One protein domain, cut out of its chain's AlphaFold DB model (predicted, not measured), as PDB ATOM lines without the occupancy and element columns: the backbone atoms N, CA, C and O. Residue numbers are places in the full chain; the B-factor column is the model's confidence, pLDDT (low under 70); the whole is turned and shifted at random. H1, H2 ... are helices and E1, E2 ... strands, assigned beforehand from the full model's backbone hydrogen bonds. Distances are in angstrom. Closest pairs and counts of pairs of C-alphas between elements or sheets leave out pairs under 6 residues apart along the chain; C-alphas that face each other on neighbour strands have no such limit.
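This is residues 21 to 133 of the 145 residues of an uncharacterized protein of Variovorax sp. GV004 (UniProt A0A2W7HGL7). Picture one strongly twisted, curled sheet of six strands laid side by side in chain order, with the short helix H1 packed over one face and the short helix H2 over the other. The small helix H3 sits beside the edge strand E1, near the end of the printed part. The printed part has 113 residues, with three named helices and six named strands in the order H1 E1 E2 E3 E4 E5 E6 H2 H3; the sheet E1 - E2 - E3 - E4 - E5 - E6 is all antiparallel, and the class is mixed, helices and strands. The whole is compact, with a radius of gyration of the C-alphas of 13.5 A, and rounded, with spans of 37 by 32 by 27 A.

Find C-alpha 21 at (98.841, -5.958, 165.534); from there H1 runs through residues 21 to 27, 10.8 A long. Next come E1, residues 37 to 41, 12.2 A, and E2, residues 44 to 49, 16.3 A. E3 takes residues 59 to 64, 16.5 A, and E4 residues 70 to 77, 20.6 A, beginning at C-alpha 70, (93.510, -6.978, 144.814). E5 follows, residues 80 to 87, 21.1 A, then E6, residues 94 to 101, 19.6 A. H2 is residues 115 to 121, 9.9 A, and H3 is residues 127 to 130, 5.3 A, ending at C-alpha 130, (92.543, 12.245, 144.236).

Begin at the sheet, a meander, each strand the antiparallel neighbour of the one before, with E1 and E6 as edge strands. Look for N 39 and O 46, 3.0 A, between E1 and E2; N 49 and O 62, 3.0 A, between E2 and E3; N 61 and O 74, 2.8 A, between E3 and E4; N 75 and O 83, 2.8 A, between E4 and E5; and N 84 and O 98, 2.8 A, between E5 and E6. H1 is on the sheet over E3 at a height of 7.2 A, where the C-alphas of Ser 23 and Gly 59 are the closest, 4.0 A; it runs along the strands, only just, at 27 degrees to E3 on the local plane. H2 is on the opposite face, giving three layers, helices on both faces of a sheet; its height is 9.1 A, and its closest C-alpha pair with E5 is Leu 81 and Ala 119, 6.1 A. H3 only grazes the sheet. In H2 every O i to N i+4 pair is within hydrogen-bond range, in H1 0 of 3 are, with 0 of 4 O i to N i+3 pairs, and H3 is too short for an i+4 pair.

The C-alphas farthest apart are those of Asp 108 and Arg 131, 39.5 A. The printed part has no cut, and the link from E6 to H2, residues 102 to 114, is long. Look for low confidence, pLDDT under 70, at residues 21 to 25, residues 122 to 123 and residue 133.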
ATOM      1  N   ALA A  21     100.261  -5.691 165.792       48.22
ATOM      2  CA  ALA A  21      98.841  -5.958 165.534       48.22
ATOM      3  C   ALA A  21      98.241  -5.120 164.385       48.22
ATOM      4  O   ALA A  21      97.413  -5.620 163.629       48.22
ATOM      5  N   HIS A  22      98.698  -3.877 164.190       50.72
ATOM      6  CA  HIS A  22      98.211  -3.029 163.089       50.72
ATOM      7  C   HIS A  22      98.711  -3.496 161.713       50.72
ATOM      8  O   HIS A  22      98.019  -3.332 160.712       50.72
ATOM      9  N   SER A  23      99.898  -4.109 161.650       55.72
ATOM     10  CA  SER A  23     100.476  -4.618 160.403       55.72
ATOM     11  C   SER A  23      99.669  -5.783 159.832       55.72
ATOM     12  O   SER A  23      99.469  -5.830 158.617       55.72
ATOM     13  N   SER A  24      99.222  -6.723 160.674       60.38
ATOM     14  CA  SER A  24      98.535  -7.931 160.204       60.38
ATOM     15  C   SER A  24      97.130  -7.640 159.686       60.38
ATOM     16  O   SER A  24      96.682  -8.285 158.739       60.38
ATOM     17  N   GLU A  25      96.445  -6.654 160.272       68.19
ATOM     18  CA  GLU A  25      95.075  -6.315 159.891       68.19
ATOM     19  C   GLU A  25      95.004  -5.743 158.471       68.19
ATOM     20  O   GLU A  25      94.097  -6.084 157.719       68.19
ATOM     21  N   VAL A  26      95.979  -4.924 158.060       72.94
ATOM     22  CA  VAL A  26      96.000  -4.341 156.709       72.94
ATOM     23  C   VAL A  26      96.300  -5.384 155.636       72.94
ATOM     24  O   VAL A  26      95.638  -5.413 154.598       72.94
ATOM     25  N   CYS A  27      97.273  -6.262 155.889       84.81
ATOM     26  CA  CYS A  27      97.692  -7.280 154.925       84.81
ATOM     27  C   CYS A  27      96.540  -8.229 154.538       84.81
ATOM     28  O   CYS A  27      96.399  -8.590 153.367       84.81
ATOM     29  N   GLY A  28      95.674  -8.576 155.497       85.31
ATOM     30  CA  GLY A  28      94.560  -9.512 155.305       85.31
ATOM     31  C   GLY A  28      93.298  -8.940 154.646       85.31
ATOM     32  O   GLY A  28      92.342  -9.685 154.440       85.31
ATOM     33  N   ARG A  29      93.244  -7.642 154.312       88.00
ATOM     34  CA  ARG A  29      92.015  -7.014 153.786       88.00
ATOM     35  C   ARG A  29      91.683  -7.490 152.377       88.00
ATOM     36  O   ARG A  29      92.489  -7.331 151.465       88.00
ATOM     37  N   SER A  30      90.480  -8.026 152.183       88.38
ATOM     38  CA  SER A  30      89.999  -8.486 150.873       88.38
ATOM     39  C   SER A  30      89.408  -7.372 150.006       88.38
ATOM     40  O   SER A  30      89.347  -7.535 148.794       88.38
ATOM     41  N   ALA A  31      89.020  -6.245 150.605       91.62
ATOM     42  CA  ALA A  31      88.436  -5.089 149.931       91.62
ATOM     43  C   ALA A  31      89.093  -3.787 150.425       91.62
ATOM     44  O   ALA A  31      89.596  -3.758 151.559       91.62
ATOM     45  N   PRO A  32      89.089  -2.717 149.610       93.50
ATOM     46  CA  PRO A  32      89.614  -1.427 150.032       93.50
ATOM     47  C   PRO A  32      88.755  -0.839 151.166       93.50
ATOM     48  O   PRO A  32      87.530  -0.860 151.069       93.50
ATOM     49  N   PRO A  33      89.342  -0.305 152.248       93.06
ATOM     50  CA  PRO A  33      88.571   0.421 153.255       93.06
ATOM     51  C   PRO A  33      88.082   1.781 152.738       93.06
ATOM     52  O   PRO A  33      88.636   2.337 151.782       93.06
ATOM     53  N   MET A  34      87.070   2.346 153.402       91.19
ATOM     54  CA  MET A  34      86.490   3.661 153.072       91.19
ATOM     55  C   MET A  34      87.508   4.808 152.990       91.19
ATOM     56  O   MET A  34      87.335   5.728 152.190       91.19
ATOM     57  N   ASP A  35      88.582   4.749 153.770       90.00
ATOM     58  CA  ASP A  35      89.647   5.751 153.811       90.00
ATOM     59  C   ASP A  35      90.792   5.484 152.812       90.00
ATOM     60  O   ASP A  35      91.810   6.176 152.838       90.00
ATOM     61  N   SER A  36      90.634   4.527 151.892       91.69
ATOM     62  CA  SER A  36      91.587   4.310 150.795       91.69
ATOM     63  C   SER A  36      91.771   5.568 149.946       91.69
ATOM     64  O   SER A  36      90.827   6.320 149.694       91.69
ATOM     65  N   ALA A  37      92.989   5.772 149.454       90.81
ATOM     66  CA  ALA A  37      93.261   6.754 148.418       90.81
ATOM     67  C   ALA A  37      92.696   6.296 147.085       90.81
ATOM     68  O   ALA A  37      92.834   5.129 146.734       90.81
ATOM     69  N   LEU A  38      92.118   7.228 146.336       89.69
ATOM     70  CA  LEU A  38      91.805   7.015 144.932       89.69
ATOM     71  C   LEU A  38      92.966   7.526 144.081       89.69
ATOM     72  O   LEU A  38      93.499   8.611 144.331       89.69
ATOM     73  N   ASN A  39      93.341   6.757 143.066       87.31
ATOM     74  CA  ASN A  39      94.284   7.176 142.035       87.31
ATOM     75  C   ASN A  39      93.819   6.681 140.657       87.31
ATOM     76  O   ASN A  39      92.962   5.803 140.570       87.31
ATOM     77  N   MET A  40      94.383   7.232 139.584       85.62
ATOM     78  CA  MET A  40      94.188   6.743 138.220       85.62
ATOM     79  C   MET A  40      95.479   6.086 137.739       85.62
ATOM     80  O   MET A  40      96.501   6.755 137.594       85.62
ATOM     81  N   VAL A  41      95.437   4.785 137.468       82.38
ATOM     82  CA  VAL A  41      96.578   4.017 136.955       82.38
ATOM     83  C   VAL A  41      96.151   3.374 135.644       82.38
ATOM     84  O   VAL A  41      95.169   2.641 135.602       82.38
ATOM     85  N   HIS A  42      96.845   3.707 134.551       83.56
ATOM     86  CA  HIS A  42      96.533   3.226 133.195       83.56
ATOM     87  C   HIS A  42      95.052   3.385 132.783       83.56
ATOM     88  O   HIS A  42      94.489   2.535 132.101       83.56
ATOM     89  N   GLY A  43      94.407   4.483 133.197       84.50
ATOM     90  CA  GLY A  43      93.000   4.768 132.877       84.50
ATOM     91  C   GLY A  43      91.974   4.028 133.744       84.50
ATOM     92  O   GLY A  43      90.775   4.198 133.531       84.50
ATOM     93  N   ALA A  44      92.419   3.246 134.730       86.12
ATOM     94  CA  ALA A  44      91.565   2.618 135.728       86.12
ATOM     95  C   ALA A  44      91.657   3.346 137.075       86.12
ATOM     96  O   ALA A  44      92.743   3.721 137.523       86.12
ATOM     97  N   VAL A  45      90.510   3.509 137.740       89.06
ATOM     98  CA  VAL A  45      90.478   3.959 139.135       89.06
ATOM     99  C   VAL A  45      90.986   2.824 140.013       89.06
ATOM    100  O   VAL A  45      90.466   1.712 139.954       89.06
ATOM    101  N   VAL A  46      91.983   3.124 140.832       90.81
ATOM    102  CA  VAL A  46      92.534   2.197 141.816       90.81
ATOM    103  C   VAL A  46      92.373   2.754 143.219       90.81
ATOM    104  O   VAL A  46      92.372   3.971 143.428       90.81
ATOM    105  N   PHE A  47      92.274   1.847 144.182       92.88
ATOM    106  CA  PHE A  47      92.180   2.153 145.603       92.88
ATOM    107  C   PHE A  47      93.489   1.764 146.273       92.88
ATOM    108  O   PHE A  47      93.970   0.661 146.038       92.88
ATOM    109  N   ILE A  48      94.071   2.631 147.097       92.94
ATOM    110  CA  ILE A  48      95.369   2.387 147.739       92.94
ATOM    111  C   ILE A  48      95.250   2.592 149.246       92.94
ATOM    112  O   ILE A  48      94.812   3.652 149.698       92.94
ATOM    113  N   TYR A  49      95.681   1.607 150.034       93.12
ATOM    114  CA  TYR A  49      95.653   1.688 151.494       93.12
ATOM    115  C   TYR A  49      96.867   0.993 152.144       93.12
ATOM    116  O   TYR A  49      97.211  -0.109 151.723       93.12
ATOM    117  N   PRO A  50      97.493   1.577 153.187       92.06
ATOM    118  CA  PRO A  50      97.197   2.900 153.733       92.06
ATOM    119  C   PRO A  50      97.579   4.004 152.742       92.06
ATOM    120  O   PRO A  50      98.418   3.808 151.862       92.06
ATOM    121  N   ARG A  51      96.953   5.180 152.873       90.06
ATOM    122  CA  ARG A  51      97.203   6.321 151.972       90.06
ATOM    123  C   ARG A  51      98.644   6.822 152.033       90.06
ATOM    124  O   ARG A  51      99.198   7.261 151.032       90.06
ATOM    125  N   SER A  52      99.237   6.781 153.218       87.44
ATOM    126  CA  SER A  52     100.591   7.241 153.507       87.44
ATOM    127  C   SER A  52     101.237   6.304 154.513       87.44
ATOM    128  O   SER A  52     100.563   5.819 155.422       87.44
ATOM    129  N   MET A  53     102.542   6.103 154.388       87.44
ATOM    130  CA  MET A  53     103.330   5.324 155.336       87.44
ATOM    131  C   MET A  53     104.297   6.252 156.064       87.44
ATOM    132  O   MET A  53     104.987   7.054 155.437       87.44
ATOM    133  N   GLN A  54     104.348   6.156 157.390       87.06
ATOM    134  CA  GLN A  54     105.346   6.886 158.170       87.06
ATOM    135  C   GLN A  54     106.745   6.278 157.954       87.06
ATOM    136  O   GLN A  54     106.854   5.092 157.622       87.06
ATOM    137  N   PRO A  55     107.833   7.040 158.163       86.88
ATOM    138  CA  PRO A  55     109.178   6.472 158.191       86.88
ATOM    139  C   PRO A  55     109.260   5.289 159.167       86.88
ATOM    140  O   PRO A  55     108.729   5.356 160.273       86.88
ATOM    141  N   GLY A  56     109.900   4.193 158.755       88.88
ATOM    142  CA  GLY A  56     109.988   2.976 159.571       88.88
ATOM    143  C   GLY A  56     108.727   2.100 159.574       88.88
ATOM    144  O   GLY A  56     108.664   1.134 160.337       88.88
ATOM    145  N   PHE A  57     107.729   2.399 158.733       89.56
ATOM    146  CA  PHE A  57     106.500   1.610 158.629       89.56
ATOM    147  C   PHE A  57     106.781   0.113 158.438       89.56
ATOM    148  O   PHE A  57     107.584  -0.290 157.596       89.56
ATOM    149  N   SER A  58     106.090  -0.707 159.228       92.50
ATOM    150  CA  SER A  58     106.076  -2.161 159.091       92.50
ATOM    151  C   SER A  58     104.628  -2.604 158.923       92.50
ATOM    152  O   SER A  58     103.789  -2.288 159.766       92.50
ATOM    153  N   GLY A  59     104.318  -3.270 157.816       93.00
ATOM    154  CA  GLY A  59     102.944  -3.558 157.412       93.00
ATOM    155  C   GLY A  59     102.803  -3.744 155.912       93.00
ATOM    156  O   GLY A  59     103.800  -3.851 155.204       93.00
ATOM    157  N   CYS A  60     101.564  -3.784 155.426       93.75
ATOM    158  CA  CYS A  60     101.292  -3.855 153.995       93.75
ATOM    159  C   CYS A  60     100.706  -2.553 153.461       93.75
ATOM    160  O   CYS A  60      99.942  -1.881 154.151       93.75
ATOM    161  N   GLN A  61     101.011  -2.263 152.202       93.75
ATOM    162  CA  GLN A  61     100.255  -1.348 151.369       93.75
ATOM    163  C   GLN A  61      99.664  -2.120 150.198       93.75
ATOM    164  O   GLN A  61     100.362  -2.860 149.508       93.75
ATOM    165  N   LYS A  62      98.361  -1.978 150.002       93.88
ATOM    166  CA  LYS A  62      97.591  -2.718 149.011       93.88
ATOM    167  C   LYS A  62      96.992  -1.767 147.996       93.88
ATOM    168  O   LYS A  62      96.602  -0.650 148.343       93.88
ATOM    169  N   MET A  63      96.913  -2.249 146.765       93.12
ATOM    170  CA  MET A  63      96.210  -1.618 145.664       93.12
ATOM    171  C   MET A  63      95.091  -2.543 145.199       93.12
ATOM    172  O   MET A  63      95.339  -3.721 144.924       93.12
ATOM    173  N   TRP A  64      93.883  -2.005 145.085       93.62
ATOM    174  CA  TRP A  64      92.737  -2.699 144.508       93.62
ATOM    175  C   TRP A  64      92.312  -2.046 143.201       93.62
ATOM    176  O   TRP A  64      92.408  -0.825 143.047       93.62
ATOM    177  N   GLY A  65      91.817  -2.869 142.285       91.69
ATOM    178  CA  GLY A  65      91.210  -2.435 141.039       91.69
ATOM    179  C   GLY A  65      89.804  -1.854 141.212       91.69
ATOM    180  O   GLY A  65      89.261  -1.827 142.322       91.69
ATOM    181  N   PRO A  66      89.171  -1.435 140.100       90.12
ATOM    182  CA  PRO A  66      87.850  -0.811 140.099       90.12
ATOM    183  C   PRO A  66      86.737  -1.667 140.709       90.12
ATOM    184  O   PRO A  66      85.740  -1.115 141.164       90.12
ATOM    185  N   THR A  67      86.872  -2.998 140.693       90.25
ATOM    186  CA  THR A  67      85.855  -3.917 141.233       90.25
ATOM    187  C   THR A  67      86.186  -4.406 142.644       90.25
ATOM    188  O   THR A  67      85.457  -5.222 143.204       90.25
ATOM    189  N   GLY A  68      87.250  -3.869 143.251       91.50
ATOM    190  CA  GLY A  68      87.701  -4.235 144.592       91.50
ATOM    191  C   GLY A  68      88.576  -5.479 144.636       91.50
ATOM    192  O   GLY A  68      88.909  -5.943 145.724       91.50
ATOM    193  N   GLU A  69      88.963  -6.032 143.490       92.81
ATOM    194  CA  GLU A  69      89.930  -7.116 143.422       92.81
ATOM    195  C   GLU A  69      91.331  -6.596 143.770       92.81
ATOM    196  O   GLU A  69      91.697  -5.478 143.411       92.81
ATOM    197  N   THR A  70      92.130  -7.382 144.495       93.19
ATOM    198  CA  THR A  70      93.510  -6.978 144.814       93.19
ATOM    199  C   THR A  70      94.346  -7.054 143.541       93.19
ATOM    200  O   THR A  70      94.295  -8.065 142.854       93.19
ATOM    201  N   TRP A  71      95.101  -6.001 143.230       93.19
ATOM    202  CA  TRP A  71      96.058  -5.975 142.116       93.19
ATOM    203  C   TRP A  71      97.492  -6.094 142.616       93.19
ATOM    204  O   TRP A  71      98.294  -6.814 142.028       93.19
ATOM    205  N   VAL A  72      97.814  -5.410 143.719       93.56
ATOM    206  CA  VAL A  72      99.165  -5.400 144.290       93.56
ATOM    207  C   VAL A  72      99.100  -5.431 145.813       93.56
ATOM    208  O   VAL A  72      98.306  -4.708 146.418       93.56
ATOM    209  N   THR A  73      99.978  -6.214 146.436       94.44
ATOM    210  CA  THR A  73     100.301  -6.122 147.866       94.44
ATOM    211  C   THR A  73     101.801  -5.903 148.027       94.44
ATOM    212  O   THR A  73     102.604  -6.705 147.570       94.44
ATOM    213  N   LEU A  74     102.189  -4.824 148.699       94.81
ATOM    214  CA  LEU A  74     103.572  -4.535 149.071       94.81
ATOM    215  C   LEU A  74     103.720  -4.696 150.581       94.81
ATOM    216  O   LEU A  74     102.991  -4.052 151.332       94.81
ATOM    217  N   LYS A  75     104.661  -5.520 151.038       94.94
ATOM    218  CA  LYS A  75     104.989  -5.682 152.459       94.94
ATOM    219  C   LYS A  75     106.269  -4.930 152.789       94.94
ATOM    220  O   LYS A  75     107.294  -5.112 152.133       94.94
ATOM    221  N   PHE A  76     106.215  -4.153 153.859       93.62
ATOM    222  CA  PHE A  76     107.323  -3.379 154.384       93.62
ATOM    223  C   PHE A  76     107.713  -3.857 155.780       93.62
ATOM    224  O   PHE A  76     106.855  -4.202 156.596       93.62
ATOM    225  N   GLU A  77     109.010  -3.820 156.066       93.56
ATOM    226  CA  GLU A  77     109.589  -4.023 157.390       93.56
ATOM    227  C   GLU A  77     110.574  -2.886 157.662       93.56
ATOM    228  O   GLU A  77     111.504  -2.653 156.890       93.56
ATOM    229  N   GLN A  78     110.340  -2.134 158.739       92.31
ATOM    230  CA  GLN A  78     111.144  -0.969 159.131       92.31
ATOM    231  C   GLN A  78     111.343   0.047 157.987       92.31
ATOM    232  O   GLN A  78     112.389   0.678 157.858       92.31
ATOM    233  N   GLY A  79     110.321   0.224 157.145       89.88
ATOM    234  CA  GLY A  79     110.328   1.127 155.993       89.88
ATOM    235  C   GLY A  79     110.994   0.568 154.730       89.88
ATOM    236  O   GLY A  79     110.939   1.224 153.687       89.88
ATOM    237  N   ALA A  80     111.589  -0.624 154.782       93.06
ATOM    238  CA  ALA A  80     112.140  -1.305 153.616       93.06
ATOM    239  C   ALA A  80     111.100  -2.245 153.000       93.06
ATOM    240  O   ALA A  80     110.414  -2.967 153.721       93.06
ATOM    241  N   LEU A  81     110.994  -2.256 151.670       94.62
ATOM    242  CA  LEU A  81     110.170  -3.240 150.968       94.62
ATOM    243  C   LEU A  81     110.817  -4.623 151.121       94.62
ATOM    244  O   LEU A  81     112.015  -4.778 150.887       94.62
ATOM    245  N   VAL A  82     110.032  -5.625 151.506       96.06
ATOM    246  CA  VAL A  82     110.509  -7.011 151.657       96.06
ATOM    247  C   VAL A  82     109.778  -7.992 150.749       96.06
ATOM    248  O   VAL A  82     110.332  -9.039 150.425       96.06
ATOM    249  N   LEU A  83     108.564  -7.655 150.308       95.94
ATOM    250  CA  LEU A  83     107.757  -8.492 149.422       95.94
ATOM    251  C   LEU A  83     106.869  -7.622 148.533       95.94
ATOM    252  O   LEU A  83     106.220  -6.705 149.034       95.94
ATOM    253  N   ALA A  84     106.799  -7.944 147.248       95.69
ATOM    254  CA  ALA A  84     105.795  -7.435 146.325       95.69
ATOM    255  C   ALA A  84     105.033  -8.611 145.711       95.69
ATOM    256  O   ALA A  84     105.635  -9.505 145.125       95.69
ATOM    257  N   GLU A  85     103.716  -8.604 145.843       95.06
ATOM    258  CA  GLU A  85     102.819  -9.592 145.256       95.06
ATOM    259  C   GLU A  85     101.935  -8.911 144.219       95.06
ATOM    260  O   GLU A  85     101.287  -7.905 144.522       95.06
ATOM    261  N   ILE A  86     101.897  -9.468 143.013       93.50
ATOM    262  CA  ILE A  86     101.089  -8.979 141.897       93.50
ATOM    263  C   ILE A  86     100.040 -10.033 141.574       93.50
ATOM    264  O   ILE A  86     100.338 -11.225 141.475       93.50
ATOM    265  N   PHE A  87      98.802  -9.589 141.422       93.12
ATOM    266  CA  PHE A  87      97.638 -10.438 141.237       93.12
ATOM    267  C   PHE A  87      97.065 -10.231 139.839       93.12
ATOM    268  O   PHE A  87      96.938  -9.105 139.359       93.12
ATOM    269  N   GLU A  88      96.682 -11.329 139.197       89.25
ATOM    270  CA  GLU A  88      95.886 -11.281 137.975       89.25
ATOM    271  C   GLU A  88      94.402 -11.094 138.307       89.25
ATOM    272  O   GLU A  88      93.903 -11.585 139.325       89.25
ATOM    273  N   HIS A  89      93.676 -10.424 137.412       83.12
ATOM    274  CA  HIS A  89      92.245 -10.196 137.581       83.12
ATOM    275  C   HIS A  89      91.486 -11.520 137.774       83.12
ATOM    276  O   HIS A  89      91.649 -12.475 137.016       83.12
ATOM    277  N   GLY A  90      90.646 -11.571 138.812       78.81
ATOM    278  CA  GLY A  90      89.829 -12.741 139.138       78.81
ATOM    279  C   GLY A  90      90.576 -13.902 139.804       78.81
ATOM    280  O   GLY A  90      89.947 -14.926 140.077       78.81
ATOM    281  N   ARG A  91      91.879 -13.777 140.103       82.12
ATOM    282  CA  ARG A  91      92.630 -14.825 140.811       82.12
ATOM    283  C   ARG A  91      92.765 -14.528 142.309       82.12
ATOM    284  O   ARG A  91      93.131 -13.417 142.682       82.12
ATOM    285  N   PRO A  92      92.529 -15.522 143.188       77.56
ATOM    286  CA  PRO A  92      92.666 -15.343 144.635       77.56
ATOM    287  C   PRO A  92      94.124 -15.376 145.121       77.56
ATOM    288  O   PRO A  92      94.395 -15.027 146.268       77.56
ATOM    289  N   HIS A  93      95.058 -15.811 144.273       86.19
ATOM    290  CA  HIS A  93      96.476 -15.948 144.598       86.19
ATOM    291  C   HIS A  93      97.320 -15.046 143.704       86.19
ATOM    292  O   HIS A  93      96.960 -14.806 142.548       86.19
ATOM    293  N   ALA A  94      98.442 -14.569 144.247       89.06
ATOM    294  CA  ALA A  94      99.400 -13.768 143.503       89.06
ATOM    295  C   ALA A  94      99.939 -14.573 142.312       89.06
ATOM    296  O   ALA A  94     100.345 -15.726 142.467       89.06
ATOM    297  N   ALA A  95      99.927 -13.960 141.133       92.06
ATOM    298  CA  ALA A  95     100.542 -14.514 139.934       92.06
ATOM    299  C   ALA A  95     102.070 -14.369 139.980       92.06
ATOM    300  O   ALA A  95     102.786 -15.224 139.469       92.06
ATOM    301  N   LEU A  96     102.561 -13.320 140.648       94.31
ATOM    302  CA  LEU A  96     103.982 -13.060 140.840       94.31
ATOM    303  C   LEU A  96     104.257 -12.635 142.286       94.31
ATOM    304  O   LEU A  96     103.517 -11.827 142.849       94.31
ATOM    305  N   SER A  97     105.329 -13.164 142.881       96.00
ATOM    306  CA  SER A  97     105.767 -12.830 144.239       96.00
ATOM    307  C   SER A  97     107.277 -12.585 144.269       96.00
ATOM    308  O   SER A  97     108.080 -13.497 144.065       96.00
ATOM    309  N   CYS A  98     107.664 -11.337 144.515       96.75
ATOM    310  CA  CYS A  98     109.039 -10.852 144.452       96.75
ATOM    311  C   CYS A  98     109.523 -10.478 145.847       96.75
ATOM    312  O   CYS A  98     108.992  -9.565 146.480       96.75
ATOM    313  N   SER A  99     110.531 -11.191 146.340       97.19
ATOM    314  CA  SER A  99     111.132 -10.954 147.648       97.19
ATOM    315  C   SER A  99     112.360 -10.068 147.524       97.19
ATOM    316  O   SER A  99     113.167 -10.213 146.601       97.19
ATOM    317  N   TYR A 100     112.534  -9.192 148.507       96.00
ATOM    318  CA  TYR A 100     113.640  -8.250 148.556       96.00
ATOM    319  C   TYR A 100     114.371  -8.332 149.895       96.00
ATOM    320  O   TYR A 100     113.773  -8.564 150.947       96.00
ATOM    321  N   ARG A 101     115.688  -8.119 149.871       96.12
ATOM    322  CA  ARG A 101     116.524  -8.042 151.073       96.12
ATOM    323  C   ARG A 101     117.628  -7.016 150.881       96.12
ATOM    324  O   ARG A 101     118.336  -7.043 149.882       96.12
ATOM    325  N   GLY A 102     117.780  -6.115 151.851       93.19
ATOM    326  CA  GLY A 102     118.825  -5.085 151.809       93.19
ATOM    327  C   GLY A 102     118.746  -4.192 150.566       93.19
ATOM    328  O   GLY A 102     119.781  -3.826 150.020       93.19
ATOM    329  N   GLY A 103     117.531  -3.902 150.086       92.12
ATOM    330  CA  GLY A 103     117.318  -3.078 148.893       92.12
ATOM    331  C   GLY A 103     117.579  -3.785 147.561       92.12
ATOM    332  O   GLY A 103     117.767  -3.119 146.550       92.12
ATOM    333  N   LYS A 104     117.636  -5.122 147.542       93.75
ATOM    334  CA  LYS A 104     117.900  -5.911 146.331       93.75
ATOM    335  C   LYS A 104     116.867  -7.009 146.160       93.75
ATOM    336  O   LYS A 104     116.414  -7.582 147.150       93.75
ATOM    337  N   LEU A 105     116.518  -7.296 144.908       95.25
ATOM    338  CA  LEU A 105     115.714  -8.460 144.547       95.25
ATOM    339  C   LEU A 105     116.504  -9.733 144.885       95.25
ATOM    340  O   LEU A 105     117.694  -9.815 144.584       95.25
ATOM    341  N   ILE A 106     115.850 -10.692 145.539       95.81
ATOM    342  CA  ILE A 106     116.431 -12.008 145.858       95.81
ATOM    343  C   ILE A 106     115.654 -13.172 145.238       95.81
ATOM    344  O   ILE A 106     116.130 -14.302 145.270       95.81
ATOM    345  N   THR A 107     114.458 -12.910 144.708       90.62
ATOM    346  CA  THR A 107     113.714 -13.896 143.927       90.62
ATOM    347  C   THR A 107     114.309 -13.986 142.527       90.62
ATOM    348  O   THR A 107     114.486 -12.964 141.872       90.62
ATOM    349  N   ASP A 108     114.572 -15.208 142.071       85.56
ATOM    350  CA  ASP A 108     115.080 -15.501 140.730       85.56
ATOM    351  C   ASP A 108     113.912 -15.746 139.758       85.56
ATOM    352  O   ASP A 108     113.632 -16.871 139.351       85.56
ATOM    353  N   LEU A 109     113.142 -14.688 139.493       87.88
ATOM    354  CA  LEU A 109     112.064 -14.672 138.501       87.88
ATOM    355  C   LEU A 109     112.257 -13.448 137.609       87.88
ATOM    356  O   LEU A 109     112.362 -12.331 138.116       87.88
ATOM    357  N   GLU A 110     112.289 -13.658 136.293       83.50
ATOM    358  CA  GLU A 110     112.609 -12.609 135.313       83.50
ATOM    359  C   GLU A 110     111.608 -11.446 135.326       83.50
ATOM    360  O   GLU A 110     111.992 -10.299 135.117       83.50
ATOM    361  N   ASP A 111     110.343 -11.721 135.648       91.94
ATOM    362  CA  ASP A 111     109.277 -10.713 135.670       91.94
ATOM    363  C   ASP A 111     109.286  -9.836 136.932       91.94
ATOM    364  O   ASP A 111     108.461  -8.926 137.073       91.94
ATOM    365  N   CYS A 112     110.189 -10.091 137.885       93.00
ATOM    366  CA  CYS A 112     110.250  -9.307 139.108       93.00
ATOM    367  C   CYS A 112     110.857  -7.916 138.869       93.00
ATOM    368  O   CYS A 112     112.000  -7.809 138.420       93.00
ATOM    369  N   PRO A 113     110.156  -6.830 139.249       91.94
ATOM    370  CA  PRO A 113     110.699  -5.489 139.103       91.94
ATOM    371  C   PRO A 113     111.914  -5.285 140.012       91.94
ATOM    372  O   PRO A 113     112.022  -5.876 141.098       91.94
ATOM    373  N   ALA A 114     112.810  -4.385 139.603       93.19
ATOM    374  CA  ALA A 114     113.904  -3.949 140.455       93.19
ATOM    375  C   ALA A 114     113.361  -3.321 141.752       93.19
ATOM    376  O   ALA A 114     112.245  -2.801 141.806       93.19
ATOM    377  N   TYR A 115     114.162  -3.370 142.821       92.62
ATOM    378  CA  TYR A 115     113.741  -2.888 144.141       92.62
ATOM    379  C   TYR A 115     113.265  -1.433 144.112       92.62
ATOM    380  O   TYR A 115     112.268  -1.104 144.746       92.62
ATOM    381  N   GLU A 116     113.979  -0.565 143.397       91.00
ATOM    382  CA  GLU A 116     113.670   0.864 143.347       91.00
ATOM    383  C   GLU A 116     112.313   1.119 142.686       91.00
ATOM    384  O   GLU A 116     111.503   1.856 143.247       91.00
ATOM    385  N   ASP A 117     112.019   0.428 141.583       89.88
ATOM    386  CA  ASP A 117     110.739   0.520 140.875       89.88
ATOM    387  C   ASP A 117     109.584  -0.005 141.740       89.88
ATOM    388  O   ASP A 117     108.550   0.652 141.907       89.88
ATOM    389  N   ALA A 118     109.779  -1.162 142.380       89.25
ATOM    390  CA  ALA A 118     108.789  -1.753 143.278       89.25
ATOM    391  C   ALA A 118     108.530  -0.866 144.508       89.25
ATOM    392  O   ALA A 118     107.386  -0.623 144.891       89.25
ATOM    393  N   ALA A 119     109.587  -0.322 145.113       86.75
ATOM    394  CA  ALA A 119     109.493   0.547 146.281       86.75
ATOM    395  C   ALA A 119     108.994   1.961 145.941       86.75
ATOM    396  O   ALA A 119     108.557   2.677 146.845       86.75
ATOM    397  N   ALA A 120     109.088   2.390 144.683       83.19
ATOM    398  CA  ALA A 120     108.511   3.641 144.193       83.19
ATOM    399  C   ALA A 120     107.026   3.491 143.836       83.19
ATOM    400  O   ALA A 120     106.286   4.472 143.907       83.19
ATOM    401  N   SER A 121     106.585   2.270 143.513       75.38
ATOM    402  CA  SER A 121     105.224   1.985 143.052       75.38
ATOM    403  C   SER A 121     104.144   2.434 144.042       75.38
ATOM    404  O   SER A 121     103.082   2.877 143.609       75.38
ATOM    405  N   MET A 122     104.401   2.398 145.359       68.19
ATOM    406  CA  MET A 122     103.517   3.032 146.345       68.19
ATOM    407  C   MET A 122     104.274   3.529 147.590       68.19
ATOM    408  O   MET A 122     104.927   2.742 148.270       68.19
ATOM    409  N   LYS A 123     104.161   4.832 147.913       67.62
ATOM    410  CA  LYS A 123     104.725   5.421 149.151       67.62
ATOM    411  C   LYS A 123     103.876   6.502 149.828       67.62
ATOM    412  O   LYS A 123     103.826   6.518 151.054       67.62
ATOM    413  N   THR A 124     103.174   7.381 149.112       76.06
ATOM    414  CA  THR A 124     102.159   8.292 149.690       76.06
ATOM    415  C   THR A 124     101.255   8.833 148.586       76.06
ATOM    416  O   THR A 124     101.754   9.274 147.556       76.06
ATOM    417  N   MET A 125      99.940   8.824 148.808       79.56
ATOM    418  CA  MET A 125      98.932   9.354 147.889       79.56
ATOM    419  C   MET A 125      98.229  10.569 148.520       79.56
ATOM    420  O   MET A 125      97.288  10.395 149.309       79.56
ATOM    421  N   PRO A 126      98.690  11.799 148.217       73.81
ATOM    422  CA  PRO A 126      98.122  13.019 148.784       73.81
ATOM    423  C   PRO A 126      96.681  13.240 148.300       73.81
ATOM    424  O   PRO A 126      96.312  12.840 147.194       73.81
ATOM    425  N   LEU A 127      95.852  13.884 149.125       75.38
ATOM    426  CA  LEU A 127      94.436  14.151 148.820       75.38
ATOM    427  C   LEU A 127      94.260  14.980 147.537       75.38
ATOM    428  O   LEU A 127      93.254  14.870 146.840       75.38
ATOM    429  N   GLU A 128      95.249  15.796 147.199       73.50
ATOM    430  CA  GLU A 128      95.293  16.620 145.997       73.50
ATOM    431  C   GLU A 128      95.359  15.784 144.713       73.50
ATOM    432  O   GLU A 128      94.818  16.210 143.691       73.50
ATOM    433  N   ALA A 129      95.993  14.605 144.753       70.38
ATOM    434  CA  ALA A 129      96.053  13.694 143.610       70.38
ATOM    435  C   ALA A 129      94.667  13.103 143.303       70.38
ATOM    436  O   ALA A 129      94.259  13.038 142.146       70.38
ATOM    437  N   GLU A 130      93.904  12.776 144.346       73.94
ATOM    438  CA  GLU A 130      92.543  12.245 144.236       73.94
ATOM    439  C   GLU A 130      91.561  13.262 143.639       73.94
ATOM    440  O   GLU A 130      90.723  12.908 142.812       73.94
ATOM    441  N   ARG A 131      91.703  14.554 143.961       71.75
ATOM    442  CA  ARG A 131      90.829  15.617 143.421       71.75
ATOM    443  C   ARG A 131      90.901  15.779 141.900       71.75
ATOM    444  O   ARG A 131      90.026  16.417 141.323       71.75
ATOM    445  N   ARG A 132      91.940  15.246 141.252       71.00
ATOM    446  CA  ARG A 132      92.108  15.296 139.790       71.00
ATOM    447  C   ARG A 132      91.417  14.138 139.071       71.00
ATOM    448  O   ARG A 132      91.420  14.105 137.843       71.00
ATOM    449  N   ILE A 133      90.824  13.204 139.812       69.31
ATOM    450  CA  ILE A 133      90.093  12.071 139.256       69.31
ATOM    451  C   ILE A 133      88.717  12.567 138.814       69.31
ATOM    452  O   ILE A 133      87.793  12.721 139.610       69.31
TER     453      ILE A 133